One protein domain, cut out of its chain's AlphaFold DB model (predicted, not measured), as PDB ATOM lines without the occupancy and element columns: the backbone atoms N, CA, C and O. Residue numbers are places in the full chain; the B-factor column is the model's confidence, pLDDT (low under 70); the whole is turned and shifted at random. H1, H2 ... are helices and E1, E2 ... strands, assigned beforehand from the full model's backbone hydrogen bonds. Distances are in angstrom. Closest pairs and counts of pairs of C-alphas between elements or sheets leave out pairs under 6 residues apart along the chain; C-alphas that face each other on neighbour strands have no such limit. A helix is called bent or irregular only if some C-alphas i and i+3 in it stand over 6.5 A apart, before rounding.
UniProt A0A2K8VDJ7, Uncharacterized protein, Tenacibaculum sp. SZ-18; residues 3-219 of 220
ATOM      1  N   LEU A   3     -25.804  37.745  42.123       91.00
ATOM      2  CA  LEU A   3     -25.089  37.719  43.388       91.00
ATOM      3  C   LEU A   3     -25.911  36.977  44.430       91.00
ATOM      4  O   LEU A   3     -27.133  36.880  44.310       91.00
ATOM      5  N   ILE A   4     -25.231  36.479  45.455       90.94
ATOM      6  CA  ILE A   4     -25.858  35.977  46.668       90.94
ATOM      7  C   ILE A   4     -25.280  36.699  47.884       90.94
ATOM      8  O   ILE A   4     -24.070  36.717  48.090       90.94
ATOM      9  N   HIS A   5     -26.162  37.301  48.676       91.69
ATOM     10  CA  HIS A   5     -25.855  37.834  50.000       91.69
ATOM     11  C   HIS A   5     -26.445  36.896  51.050       91.69
ATOM     12  O   HIS A   5     -27.633  36.587  50.976       91.69
ATOM     13  N   TRP A   6     -25.666  36.446  52.030       89.00
ATOM     14  CA  TRP A   6     -26.206  35.674  53.149       89.00
ATOM     15  C   TRP A   6     -26.434  36.571  54.363       89.00
ATOM     16  O   TRP A   6     -25.619  37.427  54.697       89.00
ATOM     17  N   THR A   7     -27.553  36.359  55.046       89.81
ATOM     18  CA  THR A   7     -27.943  37.135  56.228       89.81
ATOM     19  C   THR A   7     -28.626  36.227  57.250       89.81
ATOM     20  O   THR A   7     -29.224  35.219  56.848       89.81
ATOM     21  N   PRO A   8     -28.554  36.528  58.560       92.06
ATOM     22  CA  PRO A   8     -29.333  35.817  59.567       92.06
ATOM     23  C   PRO A   8     -30.823  35.757  59.206       92.06
ATOM     24  O   PRO A   8     -31.409  36.735  58.735       92.06
ATOM     25  N   LYS A   9     -31.472  34.617  59.454       92.00
ATOM     26  CA  LYS A   9     -32.879  34.368  59.088       92.00
ATOM     27  C   LYS A   9     -33.851  35.391  59.669       92.00
ATOM     28  O   LYS A   9     -34.880  35.670  59.060       92.00
ATOM     29  N   GLU A  10     -33.538  35.942  60.837       93.69
ATOM     30  CA  GLU A  10     -34.331  36.970  61.513       93.69
ATOM     31  C   GLU A  10     -34.364  38.292  60.740       93.69
ATOM     32  O   GLU A  10     -35.379  38.987  60.768       93.69
ATOM     33  N   ASN A  11     -33.325  38.581  59.954       93.62
ATOM     34  CA  ASN A  11     -33.253  39.773  59.112       93.62
ATOM     35  C   ASN A  11     -34.054  39.631  57.815       93.62
ATOM     36  O   ASN A  11     -34.290  40.624  57.131       93.62
ATOM     37  N   LYS A  12     -34.522  38.422  57.468       94.12
ATOM     38  CA  LYS A  12     -35.238  38.158  56.210       94.12
ATOM     39  C   LYS A  12     -36.387  39.138  55.971       94.12
ATOM     40  O   LYS A  12     -36.514  39.660  54.869       94.12
ATOM     41  N   SER A  13     -37.237  39.370  56.973       94.19
ATOM     42  CA  SER A  13     -38.391  40.267  56.824       94.19
ATOM     43  C   SER A  13     -37.954  41.709  56.571       94.19
ATOM     44  O   SER A  13     -38.498  42.354  55.680       94.19
ATOM     45  N   GLN A  14     -36.932  42.182  57.293       94.88
ATOM     46  CA  GLN A  14     -36.371  43.521  57.111       94.88
ATOM     47  C   GLN A  14     -35.790  43.687  55.705       94.88
ATOM     48  O   GLN A  14     -36.053  44.708  55.073       94.88
ATOM     49  N   VAL A  15     -35.063  42.682  55.209       94.75
ATOM     50  CA  VAL A  15     -34.457  42.706  53.874       94.75
ATOM     51  C   VAL A  15     -35.520  42.696  52.778       94.75
ATOM     52  O   VAL A  15     -35.407  43.430  51.804       94.75
ATOM     53  N   LEU A  16     -36.583  41.905  52.929       95.06
ATOM     54  CA  LEU A  16     -37.675  41.880  51.952       95.06
ATOM     55  C   LEU A  16     -38.484  43.185  51.925       95.06
ATOM     56  O   LEU A  16     -39.020  43.539  50.879       95.06
ATOM     57  N   GLU A  17     -38.583  43.887  53.053       96.44
ATOM     58  CA  GLU A  17     -39.318  45.152  53.155       96.44
ATOM     59  C   GLU A  17     -38.485  46.358  52.704       96.44
ATOM     60  O   GLU A  17     -38.992  47.215  51.984       96.44
ATOM     61  N   ASN A  18     -37.214  46.422  53.109       96.12
ATOM     62  CA  ASN A  18     -36.369  47.616  52.976       96.12
ATOM     63  C   ASN A  18     -35.152  47.416  52.067       96.12
ATOM     64  O   ASN A  18     -34.393  48.358  51.851       96.12
ATOM     65  N   GLY A  19     -34.943  46.207  51.552       95.12
ATOM     66  CA  GLY A  19     -33.754  45.858  50.790       95.12
ATOM     67  C   GLY A  19     -32.556  45.508  51.672       95.12
ATOM     68  O   GLY A  19     -32.637  45.456  52.903       95.12
ATOM     69  N   ILE A  20     -31.418  45.251  51.029       94.81
ATOM     70  CA  ILE A  20     -30.154  45.005  51.723       94.81
ATOM     71  C   ILE A  20     -29.510  46.361  51.999       94.81
ATOM     72  O   ILE A  20     -29.008  47.029  51.092       94.81
ATOM     73  N   LEU A  21     -29.557  46.771  53.262       93.19
ATOM     74  CA  LEU A  21     -28.978  48.027  53.719       93.19
ATOM     75  C   LEU A  21     -27.530  47.808  54.142       93.19
ATOM     76  O   LEU A  21     -27.220  46.873  54.880       93.19
ATOM     77  N   ILE A  22     -26.652  48.714  53.733       87.38
ATOM     78  CA  ILE A  22     -25.304  48.796  54.271       87.38
ATOM     79  C   ILE A  22     -25.401  49.442  55.647       87.38
ATOM     80  O   ILE A  22     -25.572  50.653  55.777       87.38
ATOM     81  N   THR A  23     -25.334  48.607  56.682       76.38
ATOM     82  CA  THR A  23     -25.361  49.059  58.079       76.38
ATOM     83  C   THR A  23     -23.991  49.521  58.579       76.38
ATOM     84  O   THR A  23     -23.943  50.284  59.537       76.38
ATOM     85  N   ASP A  24     -22.910  49.101  57.908       78.00
ATOM     86  CA  ASP A  24     -21.514  49.447  58.219       78.00
ATOM     87  C   ASP A  24     -20.787  50.017  56.978       78.00
ATOM     88  O   ASP A  24     -21.290  50.912  56.307       78.00
ATOM     89  N   THR A  25     -19.581  49.531  56.660       83.62
ATOM     90  CA  THR A  25     -18.748  50.043  55.558       83.62
ATOM     91  C   THR A  25     -19.125  49.489  54.182       83.62
ATOM     92  O   THR A  25     -19.017  50.180  53.173       83.62
ATOM     93  N   TRP A  26     -19.511  48.219  54.138       89.19
ATOM     94  CA  TRP A  26     -19.831  47.461  52.929       89.19
ATOM     95  C   TRP A  26     -20.585  46.194  53.323       89.19
ATOM     96  O   TRP A  26     -20.528  45.783  54.485       89.19
ATOM     97  N   ILE A  27     -21.242  45.549  52.366       88.62
ATOM     98  CA  ILE A  27     -21.765  44.185  52.515       88.62
ATOM     99  C   ILE A  27     -20.947  43.222  51.663       88.62
ATOM    100  O   ILE A  27     -20.493  43.575  50.574       88.62
ATOM    101  N   SER A  28     -20.757  42.012  52.178       87.25
ATOM    102  CA  SER A  28     -20.169  40.916  51.414       87.25
ATOM    103  C   SER A  28     -21.252  40.201  50.617       87.25
ATOM    104  O   SER A  28     -22.369  39.978  51.104       87.25
ATOM    105  N   CYS A  29     -20.920  39.877  49.376       89.62
ATOM    106  CA  CYS A  29     -21.699  39.015  48.506       89.62
ATOM    107  C   CYS A  29     -20.762  38.070  47.766       89.62
ATOM    108  O   CYS A  29     -19.576  38.347  47.614       89.62
ATOM    109  N   SER A  30     -21.321  37.008  47.199       87.31
ATOM    110  CA  SER A  30     -20.591  36.168  46.257       87.31
ATOM    111  C   SER A  30     -21.236  36.128  44.896       87.31
ATOM    112  O   SER A  30     -22.459  36.199  44.749       87.31
ATOM    113  N   ILE A  31     -20.393  36.011  43.877       86.00
ATOM    114  CA  ILE A  31     -20.853  35.921  42.499       86.00
ATOM    115  C   ILE A  31     -21.377  34.521  42.216       86.00
ATOM    116  O   ILE A  31     -20.688  33.526  42.423       86.00
ATOM    117  N   LEU A  32     -22.583  34.450  41.656       84.19
ATOM    118  CA  LEU A  32     -23.130  33.216  41.118       84.19
ATOM    119  C   LEU A  32     -22.612  33.008  39.692       84.19
ATOM    120  O   LEU A  32     -22.918  33.766  38.766       84.19
ATOM    121  N   THR A  33     -21.803  31.969  39.515       75.81
ATOM    122  CA  THR A  33     -21.013  31.744  38.295       75.81
ATOM    123  C   THR A  33     -21.620  30.679  37.386       75.81
ATOM    124  O   THR A  33     -22.464  29.897  37.814       75.81
ATOM    125  N   PRO A  34     -21.185  30.540  36.125       68.00
ATOM    126  CA  PRO A  34     -21.549  29.365  35.335       68.00
ATOM    127  C   PRO A  34     -20.902  28.054  35.836       68.00
ATOM    128  O   PRO A  34     -21.279  26.985  35.345       68.00
ATOM    129  N   PHE A  35     -19.964  28.096  36.795       73.62
ATOM    130  CA  PHE A  35     -19.293  26.910  37.332       73.62
ATOM    131  C   PHE A  35     -20.180  26.209  38.349       73.62
ATOM    132  O   PHE A  35     -20.498  26.732  39.416       73.62
ATOM    133  N   LYS A  36     -20.578  24.986  37.996       71.12
ATOM    134  CA  LYS A  36     -21.530  24.198  38.768       71.12
ATOM    135  C   LYS A  36     -21.063  24.046  40.224       71.12
ATOM    136  O   LYS A  36     -21.703  24.491  41.170       71.12
ATOM    137  N   ASN A  37     -19.899  23.448  40.420       74.31
ATOM    138  CA  ASN A  37     -19.508  23.071  41.773       74.31
ATOM    139  C   ASN A  37     -19.197  24.270  42.676       74.31
ATOM    140  O   ASN A  37     -19.365  24.153  43.882       74.31
ATOM    141  N   LEU A  38     -18.872  25.429  42.100       75.31
ATOM    142  CA  LEU A  38     -18.667  26.659  42.855       75.31
ATOM    143  C   LEU A  38     -19.965  27.171  43.502       75.31
ATOM    144  O   LEU A  38     -19.983  27.533  44.672       75.31
ATOM    145  N   ASN A  39     -21.093  27.124  42.786       75.88
ATOM    146  CA  ASN A  39     -22.384  27.520  43.368       75.88
ATOM    147  C   ASN A  39     -22.988  26.444  44.277       75.88
ATOM    148  O   ASN A  39     -23.896  26.732  45.058       75.88
ATOM    149  N   ARG A  40     -22.546  25.187  44.135       74.62
ATOM    150  CA  ARG A  40     -23.040  24.073  44.953       74.62
ATOM    151  C   ARG A  40     -22.735  24.302  46.420       74.62
ATOM    152  O   ARG A  40     -23.610  24.044  47.236       74.62
ATOM    153  N   TRP A  41     -21.552  24.823  46.720       74.12
ATOM    154  CA  TRP A  41     -21.150  25.127  48.084       74.12
ATOM    155  C   TRP A  41     -22.170  26.036  48.785       74.12
ATOM    156  O   TRP A  41     -22.662  25.686  49.851       74.12
ATOM    157  N   TRP A  42     -22.613  27.118  48.132       73.19
ATOM    158  CA  TRP A  42     -23.636  28.020  48.680       73.19
ATOM    159  C   TRP A  42     -24.973  27.349  48.949       73.19
ATOM    160  O   TRP A  42     -25.609  27.609  49.968       73.19
ATOM    161  N   LEU A  43     -25.418  26.503  48.023       73.00
ATOM    162  CA  LEU A  43     -26.656  25.760  48.204       73.00
ATOM    163  C   LEU A  43     -26.531  24.762  49.353       73.00
ATOM    164  O   LEU A  43     -27.410  24.722  50.204       73.00
ATOM    165  N   ASP A  44     -25.442  24.001  49.403       73.44
ATOM    166  CA  ASP A  44     -25.209  23.019  50.458       73.44
ATOM    167  C   ASP A  44     -25.066  23.724  51.825       73.44
ATOM    168  O   ASP A  44     -25.656  23.266  52.801       73.44
ATOM    169  N   PHE A  45     -24.386  24.875  51.900       73.56
ATOM    170  CA  PHE A  45     -24.300  25.705  53.106       73.56
ATOM    171  C   PHE A  45     -25.685  26.198  53.556       73.56
ATOM    172  O   PHE A  45     -26.138  25.865  54.648       73.56
ATOM    173  N   LEU A  46     -26.413  26.916  52.694       73.94
ATOM    174  CA  LEU A  46     -27.694  27.550  53.042       73.94
ATOM    175  C   LEU A  46     -28.852  26.566  53.255       73.94
ATOM    176  O   LEU A  46     -29.842  26.905  53.904       73.94
ATOM    177  N   LEU A  47     -28.786  25.368  52.671       72.81
ATOM    178  CA  LEU A  47     -29.801  24.334  52.886       72.81
ATOM    179  C   LEU A  47     -29.568  23.558  54.188       72.81
ATOM    180  O   LEU A  47     -30.536  23.041  54.753       72.81
ATOM    181  N   ASN A  48     -28.321  23.482  54.664       73.69
ATOM    182  CA  ASN A  48     -27.968  22.796  55.907       73.69
ATOM    183  C   ASN A  48     -27.944  23.733  57.123       73.69
ATOM    184  O   ASN A  48     -28.237  23.287  58.235       73.69
ATOM    185  N   ASP A  49     -27.642  25.016  56.925       76.56
ATOM    186  CA  ASP A  49     -27.664  26.021  57.980       76.56
ATOM    187  C   ASP A  49     -29.083  26.582  58.177       76.56
ATOM    188  O   ASP A  49     -29.706  27.137  57.273       76.56
ATOM    189  N   LYS A  50     -29.625  26.415  59.387       77.88
ATOM    190  CA  LYS A  50     -30.975  26.874  59.753       77.88
ATOM    191  C   LYS A  50     -30.997  28.300  60.290       77.88
ATOM    192  O   LYS A  50     -32.086  28.787  60.600       77.88
ATOM    193  N   GLU A  51     -29.847  28.935  60.469       88.38
ATOM    194  CA  GLU A  51     -29.715  30.280  61.025       88.38
ATOM    195  C   GLU A  51     -29.526  31.340  59.940       88.38
ATOM    196  O   GLU A  51     -29.844  32.501  60.183       88.38
ATOM    197  N   TYR A  52     -29.115  30.955  58.730       89.12
ATOM    198  CA  TYR A  52     -28.871  31.875  57.618       89.12
ATOM    199  C   TYR A  52     -29.817  31.657  56.435       89.12
ATOM    200  O   TYR A  52     -30.361  30.575  56.214       89.12
ATOM    201  N   VAL A  53     -30.014  32.719  55.655       91.44
ATOM    202  CA  VAL A  53     -30.721  32.697  54.370       91.44
ATOM    203  C   VAL A  53     -29.885  33.404  53.308       91.44
ATOM    204  O   VAL A  53     -29.191  34.372  53.606       91.44
ATOM    205  N   GLY A  54     -29.961  32.934  52.066       91.81
ATOM    206  CA  GLY A  54     -29.340  33.571  50.909       91.81
ATOM    207  C   GLY A  54     -30.334  34.439  50.152       91.81
ATOM    208  O   GLY A  54     -31.421  33.984  49.810       91.81
ATOM    209  N   ILE A  55     -29.954  35.671  49.858       93.69
ATOM    210  CA  ILE A  55     -30.715  36.656  49.099       93.69
ATOM    211  C   ILE A  55     -30.047  36.795  47.735       93.69
ATOM    212  O   ILE A  55     -28.892  37.210  47.650       93.69
ATOM    213  N   ILE A  56     -30.759  36.416  46.675       93.06
ATOM    214  CA  ILE A  56     -30.272  36.525  45.299       93.06
ATOM    215  C   ILE A  56     -30.841  37.780  44.653       93.06
ATOM    216  O   ILE A  56     -32.052  38.008  44.690       93.06
ATOM    217  N   PHE A  57     -29.962  38.540  44.011       94.25
ATOM    218  CA  PHE A  57     -30.289  39.721  43.218       94.25
ATOM    219  C   PHE A  57     -29.318  39.846  42.035       94.25
ATOM    220  O   PHE A  57     -28.266  39.198  42.000       94.25
ATOM    221  N   GLU A  58     -29.673  40.658  41.045       92.50
ATOM    222  CA  GLU A  58     -28.814  40.951  39.902       92.50
ATOM    223  C   GLU A  58     -28.004  42.227  40.135       92.50
ATOM    224  O   GLU A  58     -28.544  43.260  40.519       92.50
ATOM    225  N   LEU A  59     -26.700  42.146  39.871       91.94
ATOM    226  CA  LEU A  59     -25.793  43.282  39.837       91.94
ATOM    227  C   LEU A  59     -26.111  44.206  38.652       91.94
ATOM    228  O   LEU A  59     -26.189  43.744  37.507       91.94
ATOM    229  N   GLU A  60     -26.204  45.499  38.934       92.50
ATOM    230  CA  GLU A  60     -26.465  46.587  37.993       92.50
ATOM    231  C   GLU A  60     -25.255  47.531  37.890       92.50
ATOM    232  O   GLU A  60     -24.387  47.566  38.757       92.50
ATOM    233  N   GLU A  61     -25.192  48.347  36.834       90.19
ATOM    234  CA  GLU A  61     -24.084  49.301  36.649       90.19
ATOM    235  C   GLU A  61     -24.004  50.353  37.774       90.19
ATOM    236  O   GLU A  61     -22.918  50.831  38.092       90.19
ATOM    237  N   ASN A  62     -25.129  50.678  38.423       92.19
ATOM    238  CA  ASN A  62     -25.173  51.634  39.537       92.19
ATOM    239  C   ASN A  62     -24.602  51.084  40.853       92.19
ATOM    240  O   ASN A  62     -24.406  51.855  41.788       92.19
ATOM    241  N   ASP A  63     -24.338  49.777  40.938       93.44
ATOM    242  CA  ASP A  63     -23.727  49.165  42.122       93.44
ATOM    243  C   ASP A  63     -22.206  49.354  42.167       93.44
ATOM    244  O   ASP A  63     -21.562  49.078  43.179       93.44
ATOM    245  N   PHE A  64     -21.607  49.788  41.057       93.06
ATOM    246  CA  PHE A  64     -20.174  50.017  40.967       93.06
ATOM    247  C   PHE A  64     -19.776  51.362  41.604       93.06
ATOM    248  O   PHE A  64     -20.519  52.342  41.522       93.06
ATOM    249  N   PRO A  65     -18.560  51.462  42.174       93.25
ATOM    250  CA  PRO A  65     -17.487  50.468  42.127       93.25
ATOM    251  C   PRO A  65     -17.636  49.336  43.152       93.25
ATOM    252  O   PRO A  65     -18.161  49.522  44.246       93.25
ATOM    253  N   LEU A  66     -17.090  48.173  42.793       91.31
ATOM    254  CA  LEU A  66     -17.029  46.978  43.634       91.31
ATOM    255  C   LEU A  66     -15.586  46.627  43.967       91.31
ATOM    256  O   LEU A  66     -14.684  46.952  43.194       91.31
ATOM    257  N   VAL A  67     -15.376  45.909  45.067       88.12
ATOM    258  CA  VAL A  67     -14.059  45.358  45.418       88.12
ATOM    259  C   VAL A  67     -14.082  43.837  45.325       88.12
ATOM    260  O   VAL A  67     -15.031  43.221  45.793       88.12
ATOM    261  N   HIS A  68     -13.043  43.254  44.729       83.50
ATOM    262  CA  HIS A  68     -12.764  41.816  44.716       83.50
ATOM    263  C   HIS A  68     -11.251  41.610  44.832       83.50
ATOM    264  O   HIS A  68     -10.498  42.155  44.025       83.50
ATOM    265  N   ASP A  69     -10.813  40.855  45.836       66.88
ATOM    266  CA  ASP A  69      -9.444  40.347  45.937       66.88
ATOM    267  C   ASP A  69      -9.391  39.153  46.892       66.88
ATOM    268  O   ASP A  69     -10.189  39.080  47.824       66.88
ATOM    269  N   HIS A  70      -8.415  38.270  46.682       54.00
ATOM    270  CA  HIS A  70      -8.187  37.028  47.434       54.00
ATOM    271  C   HIS A  70      -7.968  37.239  48.940       54.00
ATOM    272  O   HIS A  70      -8.117  36.317  49.733       54.00
ATOM    273  N   TRP A  71      -7.585  38.453  49.328       51.34
ATOM    274  CA  TRP A  71      -7.293  38.847  50.696       51.34
ATOM    275  C   TRP A  71      -7.695  40.303  50.804       51.34
ATOM    276  O   TRP A  71      -6.977  41.196  50.354       51.34
ATOM    277  N   ILE A  72      -8.904  40.554  51.286       49.88
ATOM    278  CA  ILE A  72      -9.451  41.902  51.348       49.88
ATOM    279  C   ILE A  72      -8.555  42.764  52.253       49.88
ATOM    280  O   ILE A  72      -8.642  42.758  53.475       49.88
ATOM    281  N   VAL A  73      -7.724  43.545  51.551       50.62
ATOM    282  CA  VAL A  73      -6.932  44.707  51.954       50.62
ATOM    283  C   VAL A  73      -5.620  44.405  52.688       50.62
ATOM    284  O   VAL A  73      -5.434  44.750  53.854       50.62
ATOM    285  N   GLU A  74      -4.617  43.959  51.921       47.69
ATOM    286  CA  GLU A  74      -3.192  44.274  52.163       47.69
ATOM    287  C   GLU A  74      -2.927  45.786  51.976       47.69
ATOM    288  O   GLU A  74      -2.083  46.235  51.202       47.69
ATOM    289  N   GLY A  75      -3.741  46.618  52.624       44.69
ATOM    290  CA  GLY A  75      -3.772  48.051  52.388       44.69
ATOM    291  C   GLY A  75      -2.677  48.826  53.114       44.69
ATOM    292  O   GLY A  75      -2.566  50.041  52.940       44.69
ATOM    293  N   HIS A  76      -1.882  48.150  53.936       47.84
ATOM    294  CA  HIS A  76      -0.855  48.780  54.744       47.84
ATOM    295  C   HIS A  76       0.527  48.230  54.427       47.84
ATOM    296  O   HIS A  76       0.732  47.040  54.221       47.84
ATOM    297  N   SER A  77       1.499  49.141  54.453       49.25
ATOM    298  CA  SER A  77       2.938  48.868  54.408       49.25
ATOM    299  C   SER A  77       3.448  48.021  55.583       49.25
ATOM    300  O   SER A  77       4.632  47.700  55.622       49.25
ATOM    301  N   GLU A  78       2.580  47.705  56.544       50.34
ATOM    302  CA  GLU A  78       2.844  46.844  57.688       50.34
ATOM    303  C   GLU A  78       1.845  45.686  57.632       50.34
ATOM    304  O   GLU A  78       0.641  45.880  57.807       50.34
ATOM    305  N   THR A  79       2.347  44.487  57.348       52.19
ATOM    306  CA  THR A  79       1.602  43.243  57.526       52.19
ATOM    307  C   THR A  79       1.244  43.109  59.003       52.19
ATOM    308  O   THR A  79       2.123  43.001  59.859       52.19
ATOM    309  N   ASN A  80      -0.051  43.173  59.319       55.28
ATOM    310  CA  ASN A  80      -0.550  42.789  60.631       55.28
ATOM    311  C   ASN A  80      -1.095  41.370  60.523       55.28
ATOM    312  O   ASN A  80      -2.207  41.188  60.047       55.28
ATOM    313  N   ASP A  81      -0.311  40.392  60.969       58.19
ATOM    314  CA  ASP A  81      -0.666  38.970  60.899       58.19
ATOM    315  C   ASP A  81      -1.655  38.543  62.007       58.19
ATOM    316  O   ASP A  81      -1.975  37.359  62.143       58.19
ATOM    317  N   ASP A  82      -2.145  39.482  62.831       66.25
ATOM    318  CA  ASP A  82      -3.179  39.205  63.826       66.25
ATOM    319  C   ASP A  82      -4.543  39.012  63.145       66.25
ATOM    320  O   ASP A  82      -5.233  39.966  62.769       66.25
ATOM    321  N   LEU A  83      -4.947  37.746  63.033       57.62
ATOM    322  CA  LEU A  83      -6.221  37.324  62.455       57.62
ATOM    323  C   LEU A  83      -7.438  37.983  63.115       57.62
ATOM    324  O   LEU A  83      -8.426  38.229  62.427       57.62
ATOM    325  N   GLU A  84      -7.402  38.299  64.415       64.19
ATOM    326  CA  GLU A  84      -8.526  38.986  65.057       64.19
ATOM    327  C   GLU A  84      -8.644  40.439  64.604       64.19
ATOM    328  O   GLU A  84      -9.757  40.962  64.497       64.19
ATOM    329  N   VAL A  85      -7.512  41.097  64.357       67.00
ATOM    330  CA  VAL A  85      -7.483  42.470  63.849       67.00
ATOM    331  C   VAL A  85      -7.884  42.482  62.380       67.00
ATOM    332  O   VAL A  85      -8.754  43.272  62.011       67.00
ATOM    333  N   ILE A  86      -7.336  41.576  61.561       60.06
ATOM    334  CA  ILE A  86      -7.719  41.426  60.149       60.06
ATOM    335  C   ILE A  86      -9.230  41.183  60.042       60.06
ATOM    336  O   ILE A  86      -9.919  41.918  59.339       60.06
ATOM    337  N   ALA A  87      -9.771  40.228  60.806       58.22
ATOM    338  CA  ALA A  87     -11.187  39.861  60.744       58.22
ATOM    339  C   ALA A  87     -12.143  40.997  61.154       58.22
ATOM    340  O   ALA A  87     -13.299  41.019  60.728       58.22
ATOM    341  N   LYS A  88     -11.688  41.940  61.989       66.31
ATOM    342  CA  LYS A  88     -12.490  43.086  62.450       66.31
ATOM    343  C   LYS A  88     -12.305  44.333  61.582       66.31
ATOM    344  O   LYS A  88     -13.141  45.237  61.641       66.31
ATOM    345  N   THR A  89     -11.234  44.419  60.794       71.00
ATOM    346  CA  THR A  89     -10.907  45.635  60.041       71.00
ATOM    347  C   THR A  89     -11.722  45.709  58.751       71.00
ATOM    348  O   THR A  89     -11.538  44.924  57.828       71.00
ATOM    349  N   ARG A  90     -12.632  46.689  58.663       75.62
ATOM    350  CA  ARG A  90     -13.467  46.941  57.476       75.62
ATOM    351  C   ARG A  90     -13.072  48.252  56.806       75.62
ATOM    352  O   ARG A  90     -13.627  49.304  57.121       75.62
ATOM    353  N   TYR A  91     -12.139  48.183  55.865       77.94
ATOM    354  CA  TYR A  91     -11.672  49.355  55.122       77.94
ATOM    355  C   TYR A  91     -12.771  49.975  54.259       77.94
ATOM    356  O   TYR A  91     -13.557  49.278  53.610       77.94
ATOM    357  N   SER A  92     -12.806  51.304  54.230       85.06
ATOM    358  CA  SER A  92     -13.656  52.057  53.317       85.06
ATOM    359  C   SER A  92     -13.170  51.938  51.876       85.06
ATOM    360  O   SER A  92     -11.982  51.757  51.605       85.06
ATOM    361  N   LEU A  93     -14.080  52.149  50.923       85.62
ATOM    362  CA  LEU A  93     -13.738  52.215  49.501       85.62
ATOM    363  C   LEU A  93     -12.592  53.205  49.222       85.62
ATOM    364  O   LEU A  93     -11.735  52.947  48.382       85.62
ATOM    365  N   LYS A  94     -12.559  54.336  49.939       86.94
ATOM    366  CA  LYS A  94     -11.512  55.354  49.797       86.94
ATOM    367  C   LYS A  94     -10.136  54.820  50.200       86.94
ATOM    368  O   LYS A  94      -9.155  55.120  49.524       86.94
ATOM    369  N   GLU A  95     -10.063  54.065  51.291       84.12
ATOM    370  CA  GLU A  95      -8.815  53.455  51.756       84.12
ATOM    371  C   GLU A  95      -8.329  52.402  50.762       84.12
ATOM    372  O   GLU A  95      -7.171  52.446  50.360       84.12
ATOM    373  N   ILE A  96      -9.233  51.547  50.272       84.06
ATOM    374  CA  ILE A  96      -8.914  50.504  49.286       84.06
ATOM    375  C   ILE A  96      -8.422  51.117  47.973       84.06
ATOM    376  O   ILE A  96      -7.404  50.696  47.435       84.06
ATOM    377  N   LEU A  97      -9.085  52.166  47.480       85.38
ATOM    378  CA  LEU A  97      -8.637  52.905  46.296       85.38
ATOM    379  C   LEU A  97      -7.230  53.493  46.460       85.38
ATOM    380  O   LEU A  97      -6.506  53.629  45.474       85.38
ATOM    381  N   SER A  98      -6.848  53.869  47.681       83.44
ATOM    382  CA  SER A  98      -5.521  54.416  47.958       83.44
ATOM    383  C   SER A  98      -4.448  53.335  48.039       83.44
ATOM    384  O   SER A  98      -3.304  53.601  47.675       83.44
ATOM    385  N   SER A  99      -4.787  52.161  48.564       77.75
ATOM    386  CA  SER A  99      -3.811  51.140  48.932       77.75
ATOM    387  C   SER A  99      -3.727  49.988  47.935       77.75
ATOM    388  O   SER A  99      -2.629  49.588  47.554       77.75
ATOM    389  N   ASN A 100      -4.868  49.515  47.436       78.06
ATOM    390  CA  ASN A 100      -4.963  48.464  46.431       78.06
ATOM    391  C   ASN A 100      -6.024  48.794  45.357       78.06
ATOM    392  O   ASN A 100      -7.066  48.145  45.255       78.06
ATOM    393  N   PRO A 101      -5.775  49.802  44.496       84.75
ATOM    394  CA  PRO A 101      -6.728  50.205  43.460       84.75
ATOM    395  C   PRO A 101      -6.996  49.126  42.399       84.75
ATOM    396  O   PRO A 101      -7.942  49.263  41.626       84.75
ATOM    397  N   LYS A 102      -6.166  48.076  42.313       82.88
ATOM    398  CA  LYS A 102      -6.314  47.002  41.317       82.88
ATOM    399  C   LYS A 102      -7.487  46.075  41.631       82.88
ATOM    400  O   LYS A 102      -8.075  45.534  40.702       82.88
ATOM    401  N   SER A 103      -7.847  45.963  42.905       83.94
ATOM    402  CA  SER A 103      -8.991  45.188  43.394       83.94
ATOM    403  C   SER A 103     -10.323  45.908  43.196       83.94
ATOM    404  O   SER A 103     -11.374  45.349  43.497       83.94
ATOM    405  N   VAL A 104     -10.298  47.165  42.735       89.94
ATOM    406  CA  VAL A 104     -11.496  47.983  42.538       89.94
ATOM    407  C   VAL A 104     -11.951  47.897  41.086       89.94
ATOM    408  O   VAL A 104     -11.286  48.354  40.151       89.94
ATOM    409  N   PHE A 105     -13.146  47.360  40.893       91.56
ATOM    410  CA  PHE A 105     -13.773  47.195  39.595       91.56
ATOM    411  C   PHE A 105     -14.813  48.288  39.389       91.56
ATOM    412  O   PHE A 105     -15.610  48.577  40.272       91.56
ATOM    413  N   GLY A 106     -14.797  48.911  38.211       92.69
ATOM    414  CA  GLY A 106     -15.705  50.014  37.874       92.69
ATOM    415  C   GLY A 106     -16.850  49.641  36.934       92.69
ATOM    416  O   GLY A 106     -17.597  50.529  36.551       92.69
ATOM    417  N   ASN A 107     -16.924  48.385  36.483       92.44
ATOM    418  CA  ASN A 107     -18.027  47.862  35.673       92.44
ATOM    419  C   ASN A 107     -17.988  46.330  35.603       92.44
ATOM    420  O   ASN A 107     -16.979  45.692  35.938       92.44
ATOM    421  N   LEU A 108     -19.073  45.752  35.087       89.50
ATOM    422  CA  LEU A 108     -19.262  44.308  34.999       89.50
ATOM    423  C   LEU A 108     -18.219  43.611  34.115       89.50
ATOM    424  O   LEU A 108     -17.786  42.501  34.427       89.50
ATOM    425  N   THR A 109     -17.801  44.243  33.019       88.50
ATOM    426  CA  THR A 109     -16.814  43.668  32.094       88.50
ATOM    427  C   THR A 109     -15.468  43.465  32.779       88.50
ATOM    428  O   THR A 109     -14.892  42.383  32.685       88.50
ATOM    429  N   LYS A 110     -14.980  44.479  33.503       89.62
ATOM    430  CA  LYS A 110     -13.719  44.387  34.246       89.62
ATOM    431  C   LYS A 110     -13.805  43.356  35.366       89.62
ATOM    432  O   LYS A 110     -12.866  42.590  35.536       89.62
ATOM    433  N   LEU A 111     -14.930  43.318  36.085       88.31
ATOM    434  CA  LEU A 111     -15.159  42.332  37.142       88.31
ATOM    435  C   LEU A 111     -15.056  40.906  36.585       88.31
ATOM    436  O   LEU A 111     -14.251  40.119  37.063       88.31
ATOM    437  N   LYS A 112     -15.793  40.598  35.507       85.62
ATOM    438  CA  LYS A 112     -15.739  39.287  34.834       85.62
ATOM    439  C   LYS A 112     -14.318  38.891  34.432       85.62
ATOM    440  O   LYS A 112     -13.919  37.755  34.661       85.62
ATOM    441  N   GLN A 113     -13.558  39.823  33.858       86.00
ATOM    442  CA  GLN A 113     -12.168  39.577  33.467       86.00
ATOM    443  C   GLN A 113     -11.266  39.285  34.670       86.00
ATOM    444  O   GLN A 113     -10.425  38.395  34.574       86.00
ATOM    445  N   GLY A 114     -11.446  40.005  35.784       85.31
ATOM    446  CA  GLY A 114     -10.734  39.735  37.036       85.31
ATOM    447  C   GLY A 114     -10.998  38.314  37.526       85.31
ATOM    448  O   GLY A 114     -10.067  37.538  37.697       85.31
ATOM    449  N   TYR A 115     -12.271  37.928  37.587       84.12
ATOM    450  CA  TYR A 115     -12.689  36.580  37.970       84.12
ATOM    451  C   TYR A 115     -12.126  35.472  37.080       84.12
ATOM    452  O   TYR A 115     -11.630  34.461  37.572       84.12
ATOM    453  N   GLU A 116     -12.188  35.640  35.760       85.00
ATOM    454  CA  GLU A 116     -11.610  34.668  34.828       85.00
ATOM    455  C   GLU A 116     -10.097  34.521  35.039       85.00
ATOM    456  O   GLU A 116      -9.579  33.402  35.016       85.00
ATOM    457  N   GLN A 117      -9.389  35.629  35.286       86.44
ATOM    458  CA  GLN A 117      -7.957  35.606  35.586       86.44
ATOM    459  C   GLN A 117      -7.658  34.906  36.912       86.44
ATOM    460  O   GLN A 117      -6.737  34.095  36.941       86.44
ATOM    461  N   THR A 118      -8.454  35.140  37.954       85.62
ATOM    462  CA  THR A 118      -8.347  34.467  39.257       85.62
ATOM    463  C   THR A 118      -8.413  32.946  39.123       85.62
ATOM    464  O   THR A 118      -7.522  32.240  39.598       85.62
ATOM    465  N   ILE A 119      -9.397  32.410  38.392       85.38
ATOM    466  CA  ILE A 119      -9.502  30.954  38.182       85.38
ATOM    467  C   ILE A 119      -8.293  30.423  37.417       85.38
ATOM    468  O   ILE A 119      -7.735  29.380  37.757       85.38
ATOM    469  N   VAL A 120      -7.895  31.124  36.354       89.19
ATOM    470  CA  VAL A 120      -6.744  30.740  35.534       89.19
ATOM    471  C   VAL A 120      -5.467  30.739  36.371       89.19
ATOM    472  O   VAL A 120      -4.675  29.801  36.255       89.19
ATOM    473  N   TRP A 121      -5.290  31.746  37.227       88.38
ATOM    474  CA  TRP A 121      -4.179  31.837  38.162       88.38
ATOM    475  C   TRP A 121      -4.212  30.675  39.155       88.38
ATOM    476  O   TRP A 121      -3.217  29.972  39.265       88.38
ATOM    477  N   ARG A 122      -5.355  30.363  39.783       86.81
ATOM    478  CA  ARG A 122      -5.494  29.225  40.716       86.81
ATOM    479  C   ARG A 122      -5.182  27.879  40.061       86.81
ATOM    480  O   ARG A 122      -4.477  27.058  40.651       86.81
ATOM    481  N   ILE A 123      -5.653  27.656  38.829       89.56
ATOM    482  CA  ILE A 123      -5.302  26.461  38.044       89.56
ATOM    483  C   ILE A 123      -3.791  26.421  37.833       89.56
ATOM    484  O   ILE A 123      -3.168  25.399  38.110       89.56
ATOM    485  N   GLY A 124      -3.211  27.530  37.368       89.25
ATOM    486  CA  GLY A 124      -1.773  27.686  37.176       89.25
ATOM    487  C   GLY A 124      -0.983  27.368  38.440       89.25
ATOM    488  O   GLY A 124      -0.118  26.506  38.402       89.25
ATOM    489  N   ASN A 125      -1.349  27.976  39.566       86.12
ATOM    490  CA  ASN A 125      -0.688  27.839  40.859       86.12
ATOM    491  C   ASN A 125      -0.763  26.401  41.395       86.12
ATOM    492  O   ASN A 125       0.100  25.959  42.139       86.12
ATOM    493  N   THR A 126      -1.786  25.643  40.993       87.44
ATOM    494  CA  THR A 126      -1.925  24.226  41.362       87.44
ATOM    495  C   THR A 126      -0.993  23.316  40.557       87.44
ATOM    496  O   THR A 126      -0.634  22.234  41.019       87.44
ATOM    497  N   ILE A 127      -0.624  23.703  39.333       86.94
ATOM    498  CA  ILE A 127       0.192  22.869  38.431       86.94
ATOM    499  C   ILE A 127       1.629  23.361  38.263       86.94
ATOM    500  O   ILE A 127       2.460  22.627  37.725       86.94
ATOM    501  N   ASP A 128       1.897  24.602  38.647       79.69
ATOM    502  CA  ASP A 128       3.153  25.305  38.454       79.69
ATOM    503  C   ASP A 128       3.776  25.591  39.822       79.69
ATOM    504  O   ASP A 128       3.283  26.421  40.577       79.69
ATOM    505  N   ASP A 129       4.873  24.901  40.131       66.06
ATOM    506  CA  ASP A 129       5.659  25.100  41.355       66.06
ATOM    507  C   ASP A 129       6.746  26.176  41.149       66.06
ATOM    508  O   ASP A 129       7.870  26.063  41.632       66.06
ATOM    509  N   SER A 130       6.449  27.225  40.373       60.97
ATOM    510  CA  SER A 130       7.377  28.333  40.068       60.97
ATOM    511  C   SER A 130       7.635  29.276  41.244       60.97
ATOM    512  O   SER A 130       8.075  30.410  41.049       60.97
ATOM    513  N   ASN A 131       7.437  28.790  42.466       64.69
ATOM    514  CA  ASN A 131       7.905  29.427  43.680       64.69
ATOM    515  C   ASN A 131       9.414  29.679  43.564       64.69
ATOM    516  O   ASN A 131      10.215  28.751  43.431       64.69
ATOM    517  N   TYR A 132       9.820  30.945  43.608       62.09
ATOM    518  CA  TYR A 132      11.227  31.329  43.601       62.09
ATOM    519  C   TYR A 132      11.539  32.189  44.817       62.09
ATOM    520  O   TYR A 132      10.702  32.953  45.279       62.09
ATOM    521  N   LEU A 133      12.758  32.082  45.340       60.94
ATOM    522  CA  LEU A 133      13.235  33.005  46.362       60.94
ATOM    523  C   LEU A 133      13.683  34.291  45.674       60.94
ATOM    524  O   LEU A 133      14.498  34.253  44.746       60.94
ATOM    525  N   ASP A 134      13.152  35.427  46.106       60.94
ATOM    526  CA  ASP A 134      13.700  36.709  45.699       60.94
ATOM    527  C   ASP A 134      15.047  36.989  46.392       60.94
ATOM    528  O   ASP A 134      15.577  36.180  47.158       60.94
ATOM    529  N   LYS A 135      15.641  38.144  46.086       61.84
ATOM    530  CA  LYS A 135      16.947  38.559  46.624       61.84
ATOM    531  C   LYS A 135      16.993  38.642  48.159       61.84
ATOM    532  O   LYS A 135      18.088  38.629  48.712       61.84
ATOM    533  N   ASP A 136      15.836  38.732  48.809       68.19
ATOM    534  CA  ASP A 136      15.682  38.863  50.254       68.19
ATOM    535  C   ASP A 136      15.294  37.512  50.898       68.19
ATOM    536  O   ASP A 136      15.070  37.432  52.103       68.19
ATOM    537  N   GLY A 137      15.261  36.425  50.111       61.56
ATOM    538  CA  GLY A 137      14.919  35.083  50.580       61.56
ATOM    539  C   GLY A 137      13.419  34.873  50.791       61.56
ATOM    540  O   GLY A 137      13.034  33.936  51.489       61.56
ATOM    541  N   ILE A 138      12.576  35.728  50.206       65.56
ATOM    542  CA  ILE A 138      11.119  35.623  50.290       65.56
ATOM    543  C   ILE A 138      10.625  34.817  49.092       65.56
ATOM    544  O   ILE A 138      10.964  35.128  47.947       65.56
ATOM    545  N   TYR A 139       9.817  33.785  49.342       63.38
ATOM    546  CA  TYR A 139       9.137  33.065  48.270       63.38
ATOM    547  C   TYR A 139       8.180  34.006  47.538       63.38
ATOM    548  O   TYR A 139       7.283  34.590  48.141       63.38
ATOM    549  N   LYS A 140       8.386  34.147  46.232       62.59
ATOM    550  CA  LYS A 140       7.518  34.884  45.325       62.59
ATOM    551  C   LYS A 140       6.999  33.964  44.233       62.59
ATOM    552  O   LYS A 140       7.710  33.081  43.750       62.59
ATOM    553  N   SER A 141       5.757  34.213  43.848       69.12
ATOM    554  CA  SER A 141       5.136  33.665  42.656       69.12
ATOM    555  C   SER A 141       5.440  34.567  41.458       69.12
ATOM    556  O   SER A 141       5.453  35.794  41.560       69.12
ATOM    557  N   ASP A 142       5.695  33.972  40.294       79.94
ATOM    558  CA  ASP A 142       5.665  34.712  39.030       79.94
ATOM    559  C   ASP A 142       4.252  34.588  38.460       79.94
ATOM    560  O   ASP A 142       3.965  33.681  37.676       79.94
ATOM    561  N   ASP A 143       3.352  35.483  38.878       80.19
ATOM    562  CA  ASP A 143       1.928  35.426  38.513       80.19
ATOM    563  C   ASP A 143       1.711  35.348  37.001       80.19
ATOM    564  O   ASP A 143       0.779  34.699  36.527       80.19
ATOM    565  N   LYS A 144       2.604  35.963  36.216       84.25
ATOM    566  CA  LYS A 144       2.541  35.891  34.760       84.25
ATOM    567  C   LYS A 144       2.806  34.469  34.266       84.25
ATOM    568  O   LYS A 144       2.048  33.985  33.428       84.25
ATOM    569  N   LYS A 145       3.841  33.794  34.778       85.31
ATOM    570  CA  LYS A 145       4.117  32.387  34.435       85.31
ATOM    571  C   LYS A 145       3.007  31.461  34.912       85.31
ATOM    572  O   LYS A 145       2.573  30.611  34.142       85.31
ATOM    573  N   ILE A 146       2.503  31.676  36.124       87.69
ATOM    574  CA  ILE A 146       1.378  30.922  36.681       87.69
ATOM    575  C   ILE A 146       0.157  31.019  35.759       87.69
ATOM    576  O   ILE A 146      -0.384  29.998  35.325       87.69
ATOM    577  N   ILE A 147      -0.235  32.238  35.376       89.50
ATOM    578  CA  ILE A 147      -1.343  32.468  34.440       89.50
ATOM    579  C   ILE A 147      -1.059  31.801  33.087       89.50
ATOM    580  O   ILE A 147      -1.936  31.139  32.528       89.50
ATOM    581  N   GLU A 148       0.158  31.928  32.549       91.19
ATOM    582  CA  GLU A 148       0.560  31.278  31.296       91.19
ATOM    583  C   GLU A 148       0.442  29.745  31.371       91.19
ATOM    584  O   GLU A 148      -0.075  29.126  30.434       91.19
ATOM    585  N   SER A 149       0.847  29.133  32.484       91.00
ATOM    586  CA  SER A 149       0.728  27.697  32.750       91.00
ATOM    587  C   SER A 149      -0.732  27.247  32.813       91.00
ATOM    588  O   SER A 149      -1.108  26.286  32.130       91.00
ATOM    589  N   GLY A 150      -1.585  27.979  33.539       92.75
ATOM    590  CA  GLY A 150      -3.027  27.719  33.596       92.75
ATOM    591  C   GLY A 150      -3.682  27.797  32.212       92.75
ATOM    592  O   GLY A 150      -4.343  26.853  31.765       92.75
ATOM    593  N   LEU A 151      -3.416  28.873  31.462       94.81
ATOM    594  CA  LEU A 151      -3.905  29.041  30.089       94.81
ATOM    595  C   LEU A 151      -3.414  27.930  29.159       94.81
ATOM    596  O   LEU A 151      -4.171  27.450  28.309       94.81
ATOM    597  N   LYS A 152      -2.151  27.516  29.295       95.12
ATOM    598  CA  LYS A 152      -1.572  26.432  28.500       95.12
ATOM    599  C   LYS A 152      -2.302  25.121  28.758       95.12
ATOM    600  O   LYS A 152      -2.616  24.430  27.787       95.12
ATOM    601  N   LEU A 153      -2.610  24.778  30.010       93.25
ATOM    602  CA  LEU A 153      -3.375  23.569  30.327       93.25
ATOM    603  C   LEU A 153      -4.776  23.616  29.711       93.25
ATOM    604  O   LEU A 153      -5.160  22.677  29.013       93.25
ATOM    605  N   ILE A 154      -5.504  24.718  29.918       94.12
ATOM    606  CA  ILE A 154      -6.871  24.896  29.405       94.12
ATOM    607  C   ILE A 154      -6.904  24.731  27.880       94.12
ATOM    608  O   ILE A 154      -7.770  24.037  27.348       94.12
ATOM    609  N   LYS A 155      -5.933  25.321  27.171       95.38
ATOM    610  CA  LYS A 155      -5.852  25.254  25.703       95.38
ATOM    611  C   LYS A 155      -5.392  23.892  25.189       95.38
ATOM    612  O   LYS A 155      -5.946  23.391  24.216       95.38
ATOM    613  N   SER A 156      -4.362  23.307  25.799       95.94
ATOM    614  CA  SER A 156      -3.733  22.079  25.289       95.94
ATOM    615  C   SER A 156      -4.459  20.801  25.705       95.94
ATOM    616  O   SER A 156      -4.393  19.805  24.987       95.94
ATOM    617  N   ASN A 157      -5.168  20.813  26.836       94.44
ATOM    618  CA  ASN A 157      -5.914  19.662  27.333       94.44
ATOM    619  C   ASN A 157      -7.223  20.082  28.034       94.44
ATOM    620  O   ASN A 157      -7.368  19.911  29.249       94.44
ATOM    621  N   PRO A 158      -8.215  20.585  27.277       92.50
ATOM    622  CA  PRO A 158      -9.462  21.106  27.840       92.50
ATOM    623  C   PRO A 158     -10.267  20.053  28.612       92.50
ATOM    624  O   PRO A 158     -10.931  20.385  29.587       92.50
ATOM    625  N   LYS A 159     -10.189  18.770  28.226       93.19
ATOM    626  CA  LYS A 159     -10.873  17.682  28.950       93.19
ATOM    627  C   LYS A 159     -10.281  17.458  30.338       93.19
ATOM    628  O   LYS A 159     -11.030  17.232  31.283       93.19
ATOM    629  N   LYS A 160      -8.952  17.516  30.453       91.31
ATOM    630  CA  LYS A 160      -8.274  17.449  31.748       91.31
ATOM    631  C   LYS A 160      -8.586  18.688  32.583       91.31
ATOM    632  O   LYS A 160      -8.942  18.539  33.739       91.31
ATOM    633  N   ALA A 161      -8.531  19.880  31.982       90.69
ATOM    634  CA  ALA A 161      -8.882  21.123  32.667       90.69
ATOM    635  C   ALA A 161     -10.316  21.091  33.233       90.69
ATOM    636  O   ALA A 161     -10.535  21.452  34.385       90.69
ATOM    637  N   ALA A 162     -11.279  20.589  32.452       88.81
ATOM    638  CA  ALA A 162     -12.646  20.375  32.917       88.81
ATOM    639  C   ALA A 162     -12.697  19.403  34.096       88.81
ATOM    640  O   ALA A 162     -13.135  19.782  35.173       88.81
ATOM    641  N   LYS A 163     -12.184  18.182  33.922       90.50
ATOM    642  CA  LYS A 163     -12.271  17.131  34.939       90.50
ATOM    643  C   LYS A 163     -11.566  17.497  36.250       90.50
ATOM    644  O   LYS A 163     -12.124  17.264  37.317       90.50
ATOM    645  N   ASP A 164     -10.339  17.997  36.163       89.44
ATOM    646  CA  ASP A 164      -9.463  18.147  37.327       89.44
ATOM    647  C   ASP A 164      -9.733  19.459  38.083       89.44
ATOM    648  O   ASP A 164      -9.410  19.540  39.267       89.44
ATOM    649  N   PHE A 165     -10.355  20.453  37.429       89.62
ATOM    650  CA  PHE A 165     -10.574  21.789  37.992       89.62
ATOM    651  C   PHE A 165     -12.041  22.230  37.912       89.62
ATOM    652  O   PHE A 165     -12.706  22.290  38.938       89.62
ATOM    653  N   PHE A 166     -12.585  22.513  36.722       85.69
ATOM    654  CA  PHE A 166     -13.930  23.113  36.598       85.69
ATOM    655  C   PHE A 166     -15.066  22.219  37.131       85.69
ATOM    656  O   PHE A 166     -16.024  22.710  37.732       85.69
ATOM    657  N   ASP A 167     -14.952  20.907  36.932       84.69
ATOM    658  CA  ASP A 167     -15.905  19.893  37.389       84.69
ATOM    659  C   ASP A 167     -15.484  19.244  38.721       84.69
ATOM    660  O   ASP A 167     -16.214  18.396  39.242       84.69
ATOM    661  N   ASN A 168     -14.353  19.662  39.298       84.38
ATOM    662  CA  ASN A 168     -13.854  19.158  40.571       84.38
ATOM    663  C   ASN A 168     -14.423  19.993  41.738       84.38
ATOM    664  O   ASN A 168     -14.148  21.192  41.809       84.38
ATOM    665  N   PRO A 169     -15.224  19.400  42.642       80.94
ATOM    666  CA  PRO A 169     -15.801  20.129  43.767       80.94
ATOM    667  C   PRO A 169     -14.751  20.647  44.752       80.94
ATOM    668  O   PRO A 169     -14.861  21.798  45.154       80.94
ATOM    669  N   ASP A 170     -13.717  19.863  45.056       81.50
ATOM    670  CA  ASP A 170     -12.696  20.234  46.046       81.50
ATOM    671  C   ASP A 170     -11.875  21.433  45.552       81.50
ATOM    672  O   ASP A 170     -11.575  22.362  46.297       81.50
ATOM    673  N   PHE A 171     -11.555  21.457  44.254       84.12
ATOM    674  CA  PHE A 171     -10.872  22.604  43.655       84.12
ATOM    675  C   PHE A 171     -11.768  23.847  43.618       84.12
ATOM    676  O   PHE A 171     -11.293  24.957  43.832       84.12
ATOM    677  N   MET A 172     -13.061  23.687  43.340       80.81
ATOM    678  CA  MET A 172     -13.991  24.817  43.311       80.81
ATOM    679  C   MET A 172     -14.263  25.376  44.712       80.81
ATOM    680  O   MET A 172     -14.460  26.577  44.830       80.81
ATOM    681  N   GLU A 173     -14.219  24.549  45.759       75.88
ATOM    682  CA  GLU A 173     -14.217  25.008  47.154       75.88
ATOM    683  C   GLU A 173     -12.920  25.751  47.506       75.88
ATOM    684  O   GLU A 173     -12.965  26.803  48.125       75.88
ATOM    685  N   PHE A 174     -11.764  25.283  47.034       77.06
ATOM    686  CA  PHE A 174     -10.510  26.024  47.196       77.06
ATOM    687  C   PHE A 174     -10.528  27.394  46.497       77.06
ATOM    688  O   PHE A 174     -10.021  28.379  47.018       77.06
ATOM    689  N   VAL A 175     -11.124  27.466  45.307       78.31
ATOM    690  CA  VAL A 175     -11.287  28.712  44.546       78.31
ATOM    691  C   VAL A 175     -12.367  29.615  45.154       78.31
ATOM    692  O   VAL A 175     -12.359  30.822  44.929       78.31
ATOM    693  N   PHE A 176     -13.311  29.053  45.907       71.25
ATOM    694  CA  PHE A 176     -14.459  29.775  46.445       71.25
ATOM    695  C   PHE A 176     -14.073  30.931  47.378       71.25
ATOM    696  O   PHE A 176     -14.738  31.965  47.334       71.25
ATOM    697  N   GLU A 177     -12.983  30.801  48.138       65.50
ATOM    698  CA  GLU A 177     -12.453  31.869  49.007       65.50
ATOM    699  C   GLU A 177     -12.192  33.177  48.244       65.50
ATOM    700  O   GLU A 177     -12.233  34.265  48.808       65.50
ATOM    701  N   ASP A 178     -12.030  33.082  46.928       73.38
ATOM    702  CA  ASP A 178     -11.721  34.211  46.066       73.38
ATOM    703  C   ASP A 178     -12.984  34.849  45.482       73.38
ATOM    704  O   ASP A 178     -12.904  35.848  44.784       73.38
ATOM    705  N   TYR A 179     -14.173  34.288  45.720       76.19
ATOM    706  CA  TYR A 179     -15.422  34.706  45.070       76.19
ATOM    707  C   TYR A 179     -16.250  35.730  45.822       76.19
ATOM    708  O   TYR A 179     -17.398  36.017  45.456       76.19
ATOM    709  N   GLU A 180     -15.659  36.298  46.861       82.69
ATOM    710  CA  GLU A 180     -16.225  37.413  47.582       82.69
ATOM    711  C   GLU A 180     -16.094  38.714  46.776       82.69
ATOM    712  O   GLU A 180     -15.076  39.017  46.143       82.69
ATOM    713  N   ILE A 181     -17.170  39.495  46.800       88.81
ATOM    714  CA  ILE A 181     -17.183  40.892  46.396       88.81
ATOM    715  C   ILE A 181     -17.714  41.749  47.533       88.81
ATOM    716  O   ILE A 181     -18.610  41.342  48.277       88.81
ATOM    717  N   LEU A 182     -17.221  42.979  47.605       89.75
ATOM    718  CA  LEU A 182     -17.761  43.991  48.498       89.75
ATOM    719  C   LEU A 182     -18.609  44.988  47.722       89.75
ATOM    720  O   LEU A 182     -18.122  45.612  46.771       89.75
ATOM    721  N   LEU A 183     -19.855  45.160  48.163       92.06
ATOM    722  CA  LEU A 183     -20.733  46.236  47.708       92.06
ATOM    723  C   LEU A 183     -20.730  47.395  48.698       92.06
ATOM    724  O   LEU A 183     -20.829  47.201  49.912       92.06
ATOM    725  N   PHE A 184     -20.681  48.603  48.142       92.12
ATOM    726  CA  PHE A 184     -20.683  49.874  48.871       92.12
ATOM    727  C   PHE A 184     -21.974  50.679  48.650       92.12
ATOM    728  O   PHE A 184     -22.083  51.814  49.113       92.12
ATOM    729  N   THR A 185     -22.966  50.087  47.978       92.75
ATOM    730  CA  THR A 185     -24.310  50.638  47.769       92.75
ATOM    731  C   THR A 185     -25.398  49.713  48.324       92.75
ATOM    732  O   THR A 185     -25.238  48.492  48.372       92.75
ATOM    733  N   ASN A 186     -26.522  50.300  48.744       94.62
ATOM    734  CA  ASN A 186     -27.702  49.537  49.158       94.62
ATOM    735  C   ASN A 186     -28.329  48.807  47.963       94.62
ATOM    736  O   ASN A 186     -28.283  49.290  46.831       94.62
ATOM    737  N   VAL A 187     -28.990  47.685  48.244       95.50
ATOM    738  CA  VAL A 187     -29.795  46.952  47.262       95.50
ATOM    739  C   VAL A 187     -31.264  47.163  47.583       95.50
ATOM    740  O   VAL A 187     -31.736  46.719  48.624       95.50
ATOM    741  N   GLU A 188     -31.991  47.817  46.684       95.75
ATOM    742  CA  GLU A 188     -33.422  48.081  46.845       95.75
ATOM    743  C   GLU A 188     -34.255  46.781  46.908       95.75
ATOM    744  O   GLU A 188     -33.942  45.809  46.212       95.75
ATOM    745  N   PRO A 189     -35.353  46.740  47.685       95.94
ATOM    746  CA  PRO A 189     -36.127  45.513  47.890       95.94
ATOM    747  C   PRO A 189     -36.742  44.946  46.602       95.94
ATOM    748  O   PRO A 189     -36.865  43.732  46.456       95.94
ATOM    749  N   ASN A 190     -37.074  45.795  45.625       95.75
ATOM    750  CA  ASN A 190     -37.598  45.359  44.324       95.75
ATOM    751  C   ASN A 190     -36.563  44.629  43.445       95.75
ATOM    752  O   ASN A 190     -36.952  44.026  42.445       95.75
ATOM    753  N   ARG A 191     -35.274  44.679  43.799       95.12
ATOM    754  CA  ARG A 191     -34.188  43.971  43.105       95.12
ATOM    755  C   ARG A 191     -33.968  42.557  43.640       95.12
ATOM    756  O   ARG A 191     -33.233  41.780  43.034       95.12
ATOM    757  N   ILE A 192     -34.593  42.208  44.766       95.12
ATOM    758  CA  ILE A 192     -34.503  40.867  45.340       95.12
ATOM    759  C   ILE A 192     -35.308  39.906  44.467       95.12
ATOM    760  O   ILE A 192     -36.534  39.974  44.390       95.12
ATOM    761  N   GLU A 193     -34.614  38.963  43.840       92.56
ATOM    762  CA  GLU A 193     -35.241  37.967  42.977       92.56
ATOM    763  C   GLU A 193     -35.689  36.730  43.750       92.56
ATOM    764  O   GLU A 193     -36.696  36.100  43.413       92.56
ATOM    765  N   LYS A 194     -34.902  36.315  44.750       89.94
ATOM    766  CA  LYS A 194     -35.123  35.039  45.436       89.94
ATOM    767  C   LYS A 194     -34.508  35.011  46.829       89.94
ATOM    768  O   LYS A 194     -33.472  35.617  47.077       89.94
ATOM    769  N   VAL A 195     -35.129  34.215  47.702       90.25
ATOM    770  CA  VAL A 195     -34.599  33.846  49.018       90.25
ATOM    771  C   VAL A 195     -34.412  32.330  49.096       90.25
ATOM    772  O   VAL A 195     -35.358  31.570  48.883       90.25
ATOM    773  N   ILE A 196     -33.198  31.890  49.412       86.44
ATOM    774  CA  ILE A 196     -32.824  30.495  49.660       86.44
ATOM    775  C   ILE A 196     -32.698  30.302  51.171       86.44
ATOM    776  O   ILE A 196     -32.028  31.077  51.840       86.44
ATOM    777  N   GLN A 197     -33.354  29.284  51.717       83.12
ATOM    778  CA  GLN A 197     -33.334  28.963  53.141       83.12
ATOM    779  C   GLN A 197     -33.523  27.454  53.326       83.12
ATOM    780  O   GLN A 197     -33.940  26.755  52.394       83.12
ATOM    781  N   ALA A 198     -33.287  26.954  54.538       74.69
ATOM    782  CA  ALA A 198     -33.583  25.569  54.879       74.69
ATOM    783  C   ALA A 198     -35.024  25.180  54.477       74.69
ATOM    784  O   ALA A 198     -35.992  25.891  54.766       74.69
ATOM    785  N   ASN A 199     -35.165  24.017  53.833       66.69
ATOM    786  CA  ASN A 199     -36.417  23.468  53.287       66.69
ATOM    787  C   ASN A 199     -37.029  24.222  52.092       66.69
ATOM    788  O   ASN A 199     -38.151  23.901  51.693       66.69
ATOM    789  N   THR A 200     -36.335  25.191  51.485       69.81
ATOM    790  CA  THR A 200     -36.750  25.662  50.160       69.81
ATOM    791  C   THR A 200     -36.646  24.487  49.187       69.81
ATOM    792  O   THR A 200     -35.580  23.893  49.038       69.81
ATOM    793  N   ASN A 201     -37.756  24.146  48.523       64.94
ATOM    794  CA  ASN A 201     -37.807  23.107  47.491       64.94
ATOM    795  C   ASN A 201     -37.129  23.641  46.217       64.94
ATOM    796  O   ASN A 201     -37.781  24.020  45.246       64.94
ATOM    797  N   TYR A 202     -35.809  23.782  46.282       65.06
ATOM    798  CA  TYR A 202     -34.986  24.413  45.266       65.06
ATOM    799  C   TYR A 202     -33.929  23.422  44.816       65.06
ATOM    800  O   TYR A 202     -33.069  23.025  45.603       65.06
ATOM    801  N   SER A 203     -34.011  22.979  43.560       66.69
ATOM    802  CA  SER A 203     -33.007  22.062  43.054       66.69
ATOM    803  C   SER A 203     -31.792  22.838  42.567       66.69
ATOM    804  O   SER A 203     -31.875  23.903  41.954       66.69
ATOM    805  N   TYR A 204     -30.636  22.231  42.781       65.00
ATOM    806  CA  TYR A 204     -29.370  22.676  42.229       65.00
ATOM    807  C   TYR A 204     -29.443  22.930  40.699       65.00
ATOM    808  O   TYR A 204     -28.819  23.849  40.163       65.00
ATOM    809  N   ASN A 205     -30.238  22.129  39.979       67.56
ATOM    810  CA  ASN A 205     -30.418  22.266  38.534       67.56
ATOM    811  C   ASN A 205     -31.194  23.536  38.155       67.56
ATOM    812  O   ASN A 205     -30.877  24.145  37.133       67.56
ATOM    813  N   ASP A 206     -32.152  23.961  38.983       71.38
ATOM    814  CA  ASP A 206     -32.935  25.178  38.749       71.38
ATOM    815  C   ASP A 206     -32.043  26.420  38.844       71.38
ATOM    816  O   ASP A 206     -32.046  27.252  37.934       71.38
ATOM    817  N   LEU A 207     -31.177  26.484  39.867       67.88
ATOM    818  CA  LEU A 207     -30.195  27.564  40.008       67.88
ATOM    819  C   LEU A 207     -29.268  27.654  38.791       67.88
ATOM    820  O   LEU A 207     -29.054  28.735  38.242       67.88
ATOM    821  N   MET A 208     -28.732  26.520  38.338       69.06
ATOM    822  CA  MET A 208     -27.800  26.522  37.209       69.06
ATOM    823  C   MET A 208     -28.444  26.896  35.886       69.06
ATOM    824  O   MET A 208     -27.787  27.528  35.057       69.06
ATOM    825  N   ASN A 209     -29.698  26.510  35.667       70.94
ATOM    826  CA  ASN A 209     -30.427  26.921  34.476       70.94
ATOM    827  C   ASN A 209     -30.636  28.440  34.477       70.94
ATOM    828  O   ASN A 209     -30.339  29.090  33.476       70.94
ATOM    829  N   GLU A 210     -31.032  29.021  35.614       69.00
ATOM    830  CA  GLU A 210     -31.192  30.472  35.754       69.00
ATOM    831  C   GLU A 210     -29.886  31.231  35.505       69.00
ATOM    832  O   GLU A 210     -29.886  32.210  34.752       69.00
ATOM    833  N   ILE A 211     -28.770  30.770  36.079       65.44
ATOM    834  CA  ILE A 211     -27.468  31.419  35.891       65.44
ATOM    835  C   ILE A 211     -27.026  31.331  34.428       65.44
ATOM    836  O   ILE A 211     -26.625  32.342  33.855       65.44
ATOM    837  N   LYS A 212     -27.153  30.163  33.785       63.47
ATOM    838  CA  LYS A 212     -26.779  29.988  32.370       63.47
ATOM    839  C   LYS A 212     -27.604  30.875  31.439       63.47
ATOM    840  O   LYS A 212     -27.046  31.472  30.520       63.47
ATOM    841  N   THR A 213     -28.913  30.990  31.667       64.88
ATOM    842  CA  THR A 213     -29.780  31.863  30.864       64.88
ATOM    843  C   THR A 213     -29.381  33.335  30.991       64.88
ATOM    844  O   THR A 213     -29.347  34.033  29.981       64.88
ATOM    845  N   HIS A 214     -29.035  33.807  32.192       58.06
ATOM    846  CA  HIS A 214     -28.654  35.210  32.411       58.06
ATOM    847  C   HIS A 214     -27.220  35.513  31.964       58.06
ATOM    848  O   HIS A 214     -26.977  36.556  31.362       58.06
ATOM    849  N   TYR A 215     -26.280  34.588  32.174       55.44
ATOM    850  CA  TYR A 215     -24.892  34.747  31.729       55.44
ATOM    851  C   TYR A 215     -24.801  34.931  30.207       55.44
ATOM    852  O   TYR A 215     -24.040  35.769  29.729       55.44
ATOM    853  N   ASN A 216     -25.635  34.201  29.456       49.22
ATOM    854  CA  ASN A 216     -25.661  34.249  27.994       49.22
ATOM    855  C   ASN A 216     -26.509  35.397  27.417       49.22
ATOM    856  O   ASN A 216     -26.244  35.829  26.299       49.22
ATOM    857  N   LYS A 217     -27.500  35.925  28.154       49.31
ATOM    858  CA  LYS A 217     -28.305  37.087  27.718       49.31
ATOM    859  C   LYS A 217     -27.516  38.396  27.668       49.31
ATOM    860  O   LYS A 217     -27.880  39.285  26.916       49.31
ATOM    861  N   ALA A 218     -26.410  38.503  28.403       43.50
ATOM    862  CA  ALA A 218     -25.515  39.661  28.328       43.50
ATOM    863  C   ALA A 218     -24.720  39.757  27.000       43.50
ATOM    864  O   ALA A 218     -23.851  40.617  26.881       43.50
ATOM    865  N   TYR A 219     -24.992  38.875  26.026       40.00
ATOM    866  CA  TYR A 219     -24.343  38.812  24.709       40.00
ATOM    867  C   TYR A 219     -25.326  38.850  23.523       40.00
ATOM    868  O   TYR A 219     -24.952  38.476  22.410       40.00
TER     869      TYR A 219
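AT A GLANCE: This is residues 3 to 219 of the 220 residues of an uncharacterized protein of Tenacibaculum sp. SZ-18 (UniProt A0A2K8VDJ7). A strongly twisted five-stranded sheet with one helix on each face, H2 on one and H1 on the other, makes one part of the domain; beyond its E4 edge is a second part of helices, where the long H5 is crossed by H6, and H7 and H8 lead from H6 back to H2. H9 packs loosely on H2, H3 and H4 lie on a long strand-to-helix excursion of the chain, and the loop of residues 128 to 142 makes the far end of the longest axis. The printed part has 217 residues with nine named helices and five named strands, in the order E1 H1 E2 H2 E3 H3 H4 H5 H6 H7 H8 E4 E5 H9; the sheet runs E4 E2 E1 E3 E5, antiparallel throughout, and the class is mixed, helices and strands. The whole is compact, with a radius of gyration of the C-alphas of 18.5 A and spans of 56 by 43 by 34 A.

IN THESE COORDINATES: The sheet holds E1, residues 3 to 8, from C-alpha 3 at (-25.089, 37.719, 43.388); E2, 27 to 31; E3, 52 to 58, 19.9 A long; E4, 180 to 183; and E5, 192 to 196. The helices are H1, 9 to 18; H2, 36 to 48, 18.4 A; H3, 83 to 88; H4, 93 to 99; H5, 108 to 127, 29.2 A; H6, 143 to 156, 19.6 A; H7, 158 to 166; H8, 169 to 176; and H9, 204 to 217, 20.5 A, ending at C-alpha 217 (-28.305, 37.087, 27.718). H1 is irregular: C-alphas 10 and 13 are 7.0 A apart.

HOW THE PARTS SIT: N 5 and O 55 of E1 and E3 are 2.9 A apart, N 4 and O 30 of E1 and E2 2.9 A, N 54 and O 196 of E3 and E5 2.8 A, and N 181 and O 29 of E4 and E2 2.8 A, within hydrogen-bond range. H1, over E3 at a height over the sheet of 8.7 A, and H2, over E1 and E3 at 9.2 A, run along the strands on opposite faces, in three layers, helices on both faces of a sheet. E2, H2 and E3 form a split strand-helix-strand unit, two strands running the same way with E1 between them, its crossover right-handed. With residues 37 to 41 alone H2 touches H8, about perpendicular at 87 degrees, closest at the C-alphas of Leu 38 and Met 172, 5.0 A. H9, with residues 204 to 208 alone, only just touches H2, with 3 pairs of C-alphas within 8 A, closest Met 208 and Lys 36 at 6.9 A. H5 touches H6 about perpendicular at 85 degrees, the C-alphas of Gly 124 and Gly 150 being 3.8 A apart. H7 touches H6 and H8 only at the corner, closest at the C-alphas of Ala 161 and Ile 154, 5.4 A, and of Phe 165 and Phe 171, 5.7 A. H3 and H4 touch no helix and are not on the sheet. Every O i to N i+4 pair is within hydrogen-bond range in H3 to H9, but 4 of 6 in H1 and 7 of 9 in H2.

THE WHOLE: The two C-alphas farthest apart, of Glu 17 and Lys 135, are 57.0 A apart. The printed part has no cut; the links E3 to H3 and H5 to H6 are long. Residues 78 to 85, of which 83 to 85 belong to H3, stand free. Mean pLDDT of the printed part is 79.9, with residues 69 to 88, 129 to 141 and 210 to 219 among those under 70.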